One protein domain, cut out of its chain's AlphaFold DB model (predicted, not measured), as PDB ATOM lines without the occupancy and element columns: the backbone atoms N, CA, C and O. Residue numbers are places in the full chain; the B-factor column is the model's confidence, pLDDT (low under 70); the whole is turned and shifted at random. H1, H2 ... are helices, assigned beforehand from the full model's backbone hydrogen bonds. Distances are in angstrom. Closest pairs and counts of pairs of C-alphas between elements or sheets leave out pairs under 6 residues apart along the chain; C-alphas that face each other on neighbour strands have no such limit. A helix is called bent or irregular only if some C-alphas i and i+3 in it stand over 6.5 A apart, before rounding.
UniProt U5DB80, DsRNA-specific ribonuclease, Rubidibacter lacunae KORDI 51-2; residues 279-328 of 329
ATOM      1  N   LEU A 279     152.209 204.307 127.352       95.06
ATOM      2  CA  LEU A 279     152.901 204.483 126.071       95.06
ATOM      3  C   LEU A 279     151.960 204.215 124.887       95.06
ATOM      4  O   LEU A 279     151.931 205.001 123.941       95.06
ATOM      5  N   GLN A 280     151.129 203.173 124.958       94.88
ATOM      6  CA  GLN A 280     150.103 202.896 123.948       94.88
ATOM      7  C   GLN A 280     149.097 204.046 123.839       94.88
ATOM      8  O   GLN A 280     148.779 204.475 122.730       94.88
ATOM      9  N   ALA A 281     148.660 204.613 124.968       94.12
ATOM     10  CA  ALA A 281     147.779 205.782 124.984       94.12
ATOM     11  C   ALA A 281     148.415 207.036 124.350       94.12
ATOM     12  O   ALA A 281     147.698 207.913 123.870       94.12
ATOM     13  N   ARG A 282     149.752 207.117 124.310       93.94
ATOM     14  CA  ARG A 282     150.519 208.166 123.610       93.94
ATOM     15  C   ARG A 282     150.781 207.844 122.131       93.94
ATOM     16  O   ARG A 282     151.459 208.614 121.458       93.94
ATOM     17  N   GLY A 283     150.269 206.724 121.619       94.75
ATOM     18  CA  GLY A 283     150.453 206.304 120.228       94.75
ATOM     19  C   GLY A 283     151.806 205.650 119.937       94.75
ATOM     20  O   GLY A 283     152.188 205.542 118.772       94.75
ATOM     21  N   VAL A 284     152.542 205.206 120.961       94.81
ATOM     22  CA  VAL A 284     153.830 204.526 120.767       94.81
ATOM     23  C   VAL A 284     153.613 203.183 120.050       94.81
ATOM     24  O   VAL A 284     152.812 202.366 120.515       94.81
ATOM     25  N   PRO A 285     154.315 202.906 118.930       96.19
ATOM     26  CA  PRO A 285     154.101 201.686 118.157       96.19
ATOM     27  C   PRO A 285     154.437 200.406 118.929       96.19
ATOM     28  O   PRO A 285     155.442 200.340 119.634       96.19
ATOM     29  N   GLN A 286     153.684 199.328 118.685       96.25
ATOM     30  CA  GLN A 286     153.939 198.011 119.290       96.25
ATOM     31  C   GLN A 286     155.379 197.529 119.083       96.25
ATOM     32  O   GLN A 286     156.017 197.045 120.011       96.25
ATOM     33  N   LYS A 287     155.914 197.697 117.868       95.38
ATOM     34  CA  LYS A 287     157.300 197.333 117.550       95.38
ATOM     35  C   LYS A 287     158.313 198.085 118.411       95.38
ATOM     36  O   LYS A 287     159.304 197.498 118.827       95.38
ATOM     37  N   TRP A 288     158.039 199.354 118.706       95.44
ATOM     38  CA  TRP A 288     158.882 200.146 119.592       95.44
ATOM     39  C   TRP A 288     158.817 199.613 121.026       95.44
ATOM     40  O   TRP A 288     159.859 199.450 121.642       95.44
ATOM     41  N   LEU A 289     157.631 199.262 121.536       95.19
ATOM     42  CA  LEU A 289     157.474 198.675 122.876       95.19
ATOM     43  C   LEU A 289     158.240 197.354 123.013       95.19
ATOM     44  O   LEU A 289     158.984 197.155 123.970       95.19
ATOM     45  N   VAL A 290     158.103 196.471 122.026       95.44
ATOM     46  CA  VAL A 290     158.784 195.171 122.015       95.44
ATOM     47  C   VAL A 290     160.307 195.339 122.052       95.44
ATOM     48  O   VAL A 290     160.977 194.651 122.819       95.44
ATOM     49  N   HIS A 291     160.854 196.285 121.287       94.19
ATOM     50  CA  HIS A 291     162.298 196.518 121.252       94.19
ATOM     51  C   HIS A 291     162.824 197.285 122.468       94.19
ATOM     52  O   HIS A 291     163.796 196.870 123.089       94.19
ATOM     53  N   ASN A 292     162.188 198.402 122.811       92.12
ATOM     54  CA  ASN A 292     162.766 199.413 123.696       92.12
ATOM     55  C   ASN A 292     162.266 199.326 125.145       92.12
ATOM     56  O   ASN A 292     162.882 199.894 126.044       92.12
ATOM     57  N   VAL A 293     161.156 198.620 125.380       93.44
ATOM     58  CA  VAL A 293     160.614 198.371 126.726       93.44
ATOM     59  C   VAL A 293     160.839 196.919 127.139       93.44
ATOM     60  O   VAL A 293     161.246 196.668 128.267       93.44
ATOM     61  N   LEU A 294     160.602 195.961 126.236       93.62
ATOM     62  CA  LEU A 294     160.772 194.534 126.537       93.62
ATOM     63  C   LEU A 294     162.160 193.980 126.173       93.62
ATOM     64  O   LEU A 294     162.492 192.878 126.600       93.62
ATOM     65  N   GLY A 295     162.969 194.715 125.401       92.69
ATOM     66  CA  GLY A 295     164.340 194.320 125.054       92.69
ATOM     67  C   GLY A 295     164.457 193.217 123.995       92.69
ATOM     68  O   GLY A 295     165.539 192.658 123.821       92.69
ATOM     69  N   TYR A 296     163.375 192.881 123.285       94.44
ATOM     70  CA  TYR A 296     163.411 191.860 122.235       94.44
ATOM     71  C   TYR A 296     164.009 192.433 120.952       94.44
ATOM     72  O   TYR A 296     163.703 193.552 120.546       94.44
ATOM     73  N   SER A 297     164.850 191.659 120.269       93.31
ATOM     74  CA  SER A 297     165.405 192.075 118.982       93.31
ATOM     75  C   SER A 297     164.362 191.967 117.860       93.31
ATOM     76  O   SER A 297     163.313 191.341 118.012       93.31
ATOM     77  N   SER A 298     164.671 192.492 116.669       92.19
ATOM     78  CA  SER A 298     163.800 192.299 115.497       92.19
ATOM     79  C   SER A 298     163.659 190.833 115.074       92.19
ATOM     80  O   SER A 298     162.682 190.496 114.411       92.19
ATOM     81  N   LYS A 299     164.620 189.973 115.438       94.19
ATOM     82  CA  LYS A 299     164.564 188.534 115.150       94.19
ATOM     83  C   LYS A 299     163.557 187.818 116.052       94.19
ATOM     84  O   LYS A 299     162.907 186.887 115.596       94.19
ATOM     85  N   ASP A 300     163.371 188.325 117.268       94.69
ATOM     86  CA  ASP A 300     162.542 187.725 118.320       94.69
ATOM     87  C   ASP A 300     161.225 188.504 118.504       94.69
ATOM     88  O   ASP A 300     160.596 188.494 119.561       94.69
ATOM     89  N   TYR A 301     160.801 189.233 117.464       95.44
ATOM     90  CA  TYR A 301     159.652 190.137 117.535       95.44
ATOM     91  C   TYR A 301     158.341 189.416 117.873       95.44
ATOM     92  O   TYR A 301     157.501 189.975 118.577       95.44
ATOM     93  N   HIS A 302     158.144 188.194 117.369       94.75
ATOM     94  CA  HIS A 302     156.932 187.421 117.644       94.75
ATOM     95  C   HIS A 302     156.837 187.033 119.120       94.75
ATOM     96  O   HIS A 302     155.812 187.310 119.738       94.75
ATOM     97  N   ASP A 303     157.927 186.532 119.699       94.81
ATOM     98  CA  ASP A 303     157.999 186.200 121.124       94.81
ATOM     99  C   ASP A 303     157.778 187.446 121.988       94.81
ATOM    100  O   ASP A 303     157.012 187.427 122.948       94.81
ATOM    101  N   GLY A 304     158.387 188.571 121.605       94.62
ATOM    102  CA  GLY A 304     158.211 189.837 122.308       94.62
ATOM    103  C   GLY A 304     156.793 190.404 122.201       94.62
ATOM    104  O   GLY A 304     156.278 190.974 123.163       94.62
ATOM    105  N   ARG A 305     156.117 190.224 121.059       95.31
ATOM    106  CA  ARG A 305     154.696 190.568 120.902       95.31
ATOM    107  C   ARG A 305     153.826 189.707 121.808       95.31
ATOM    108  O   ARG A 305     152.906 190.232 122.428       95.31
ATOM    109  N   ASP A 306     154.081 188.408 121.855       94.44
ATOM    110  CA  ASP A 306     153.285 187.496 122.667       94.44
ATOM    111  C   ASP A 306     153.483 187.840 124.149       94.44
ATOM    112  O   ASP A 306     152.505 188.053 124.863       94.44
ATOM    113  N   ARG A 307     154.729 188.100 124.567       94.44
ATOM    114  CA  ARG A 307     155.053 188.607 125.905       94.44
ATOM    115  C   ARG A 307     154.354 189.927 126.241       94.44
ATOM    116  O   ARG A 307     153.859 190.097 127.353       94.44
ATOM    117  N   LEU A 308     154.292 190.863 125.293       94.38
ATOM    118  CA  LEU A 308     153.569 192.126 125.463       94.38
ATOM    119  C   LEU A 308     152.085 191.889 125.774       94.38
ATOM    120  O   LEU A 308     151.529 192.558 126.642       94.38
ATOM    121  N   GLN A 309     151.453 190.938 125.082       93.06
ATOM    122  CA  GLN A 309     150.059 190.576 125.338       93.06
ATOM    123  C   GLN A 309     149.890 189.938 126.715       93.06
ATOM    124  O   GLN A 309     148.959 190.301 127.425       93.06
ATOM    125  N   GLU A 310     150.814 189.070 127.132       92.62
ATOM    126  CA  GLU A 310     150.763 188.460 128.466       92.62
ATOM    127  C   GLU A 310     150.795 189.498 129.591       92.62
ATOM    128  O   GLU A 310     150.022 189.406 130.543       92.62
ATOM    129  N   ILE A 311     151.651 190.518 129.468       92.50
ATOM    130  CA  ILE A 311     151.755 191.604 130.453       92.50
ATOM    131  C   ILE A 311     150.454 192.420 130.513       92.50
ATOM    132  O   ILE A 311     150.029 192.843 131.592       92.50
ATOM    133  N   LEU A 312     149.813 192.649 129.363       91.06
ATOM    134  CA  LEU A 312     148.569 193.415 129.264       91.06
ATOM    135  C   LEU A 312     147.359 192.651 129.812       91.06
ATOM    136  O   LEU A 312     146.541 193.247 130.511       91.06
ATOM    137  N   THR A 313     147.240 191.355 129.511       86.94
ATOM    138  CA  THR A 313     146.087 190.541 129.925       86.94
ATOM    139  C   THR A 313     146.266 189.889 131.294       86.94
ATOM    140  O   THR A 313     145.282 189.458 131.892       86.94
ATOM    141  N   GLY A 314     147.501 189.783 131.793       75.75
ATOM    142  CA  GLY A 314     147.835 189.004 132.989       75.75
ATOM    143  C   GLY A 314     147.689 187.489 132.798       75.75
ATOM    144  O   GLY A 314     147.678 186.753 133.783       75.75
ATOM    145  N   LYS A 315     147.550 187.018 131.550       64.06
ATOM    146  CA  LYS A 315     147.357 185.607 131.168       64.06
ATOM    147  C   LYS A 315     148.462 185.174 130.211       64.06
ATOM    148  O   LYS A 315     148.870 185.964 129.368       64.06
ATOM    149  N   SER A 316     148.916 183.923 130.294       59.44
ATOM    150  CA  SER A 316     149.911 183.402 129.341       59.44
ATOM    151  C   SER A 316     149.322 183.267 127.928       59.44
ATOM    152  O   SER A 316     148.118 183.042 127.773       59.44
ATOM    153  N   ALA A 317     150.165 183.315 126.889       55.66
ATOM    154  CA  ALA A 317     149.777 183.101 125.492       55.66
ATOM    155  C   ALA A 317     148.949 181.815 125.285       55.66
ATOM    156  O   ALA A 317     148.033 181.789 124.464       55.66
ATOM    157  N   LYS A 318     149.211 180.773 126.088       53.69
ATOM    158  CA  LYS A 318     148.462 179.509 126.070       53.69
ATOM    159  C   LYS A 318     147.015 179.655 126.571       53.69
ATOM    160  O   LYS A 318     146.108 179.102 125.966       53.69
ATOM    161  N   GLN A 319     146.790 180.464 127.607       46.97
ATOM    162  CA  GLN A 319     145.458 180.723 128.175       46.97
ATOM    163  C   GLN A 319     144.609 181.622 127.263       46.97
ATOM    164  O   GLN A 319     143.406 181.422 127.141       46.97
ATOM    165  N   ASN A 320     145.236 182.578 126.568       52.91
ATOM    166  CA  ASN A 320     144.550 183.423 125.585       52.91
ATOM    167  C   ASN A 320     144.166 182.650 124.302       52.91
ATOM    168  O   ASN A 320     143.216 183.030 123.620       52.91
ATOM    169  N   ALA A 321     144.905 181.592 123.945       56.09
ATOM    170  CA  ALA A 321     144.581 180.728 122.808       56.09
ATOM    171  C   ALA A 321     143.411 179.773 123.109       56.09
ATOM    172  O   ALA A 321     142.583 179.541 122.233       56.09
ATOM    173  N   GLU A 322     143.315 179.277 124.347       53.38
ATOM    174  CA  GLU A 322     142.218 178.416 124.814       53.38
ATOM    175  C   GLU A 322     140.875 179.176 124.895       53.38
ATOM    176  O   GLU A 322     139.843 178.626 124.520       53.38
ATOM    177  N   GLU A 323     140.865 180.462 125.275       55.16
ATOM    178  CA  GLU A 323     139.641 181.292 125.255       55.16
ATOM    179  C   GLU A 323     139.159 181.619 123.836       55.16
ATOM    180  O   GLU A 323     137.963 181.566 123.571       55.16
ATOM    181  N   LYS A 324     140.075 181.880 122.894       55.28
ATOM    182  CA  LYS A 324     139.698 182.101 121.487       55.28
ATOM    183  C   LYS A 324     139.118 180.855 120.818       55.28
ATOM    184  O   LYS A 324     138.320 180.996 119.904       55.28
ATOM    185  N   GLN A 325     139.508 179.660 121.263       52.34
ATOM    186  CA  GLN A 325     138.914 178.403 120.798       52.34
ATOM    187  C   GLN A 325     137.556 178.119 121.455       52.34
ATOM    188  O   GLN A 325     136.714 177.493 120.825       52.34
ATOM    189  N   GLY A 326     137.316 178.611 122.676       48.56
ATOM    190  CA  GLY A 326     136.026 178.482 123.363       48.56
ATOM    191  C   GLY A 326     134.954 179.500 122.947       48.56
ATOM    192  O   GLY A 326     133.792 179.303 123.275       48.56
ATOM    193  N   GLU A 327     135.317 180.580 122.245       49.50
ATOM    194  CA  GLU A 327     134.364 181.549 121.666       49.50
ATOM    195  C   GLU A 327     133.933 181.197 120.224       49.50
ATOM    196  O   GLU A 327     133.015 181.825 119.693       49.50
ATOM    197  N   GLU A 328     134.573 180.205 119.588       47.06
ATOM    198  CA  GLU A 328     134.241 179.706 118.239       47.06
ATOM    199  C   GLU A 328     133.424 178.387 118.242       47.06
ATOM    200  O   GLU A 328     133.074 177.898 117.165       47.06
TER     201      GLU A 328
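Overview. This is residues 279 to 328 of the 329 residues of the protein "DsRNA-specific ribonuclease" of Rubidibacter lacunae KORDI 51-2 (UniProt U5DB80). A kinked helix, H2, forms the middle of a loose chain of three helices: H1 crosses it at about a right angle, and H3 meets the later part of H2 at a corner and leads away from it. The last six residues of H3, 321 to 326, stick out as an arm together with residues 327 and 328, while residues 279 to 285, which hold no named element, lead into H1. The printed part has 50 residues with three named helices, in the order H1, H2, H3, and no named strand; the class is all helix. The whole is loose, with a radius of gyration of the C-alphas of 12.2 A, and spans 33 by 26 by 17 A.

Arrangement. H2, residues 298 to 313, is the longest helix and has a kink of 31 degrees near residue 305. It is irregular, C-alphas 299 and 302 being 8.1 A apart, and its line is a rough one. H1, residues 286 to 292, touches H2, the closest C-alphas being those of Val 290 and Gly 304, 5.4 A apart. The lines of H1 and H2 are about perpendicular, at 73 degrees. H3, residues 317 to 326, touches H2 at residues 306 to 310 alone, and the closest C-alphas, those of Glu 310 and Ala 317, are 6.2 A apart. H2 and H3 run the same way at a steep tilt of 65 degrees. H1 and H3 are apart. Every O i to N i+4 pair is within hydrogen-bond range in H1 and H3, and 10 of 12 are in H2.

Along the chain. H2 runs 22.9 A from C-alpha 298 at (163.800, 192.299, 115.497) to C-alpha 313 at (146.087, 190.541, 129.925). H1 begins at C-alpha 286, at (153.939, 198.011, 119.290), and measures 10.0 A from first to last C-alpha. H3 measures 14.7 A and ends at C-alpha 326, at (136.026, 178.482, 123.363).

Size, cuts and confidence. The two C-alphas farthest apart are those of Asn 292 and Glu 328, at 35.1 A. Residues 321 to 328, of which 321 to 326 belong to H3, stand free; without them the body has 42 residues, spans 26 by 26 by 11 A and has a radius of gyration of 10.3 A. The printed part has no cut, and the links H1 to H2 and H2 to H3 are tight, with 5 and 3 residues. The mean pLDDT of the printed part is 82.3; residues 315 to 328 are under 70, and the mean for H3 is 53.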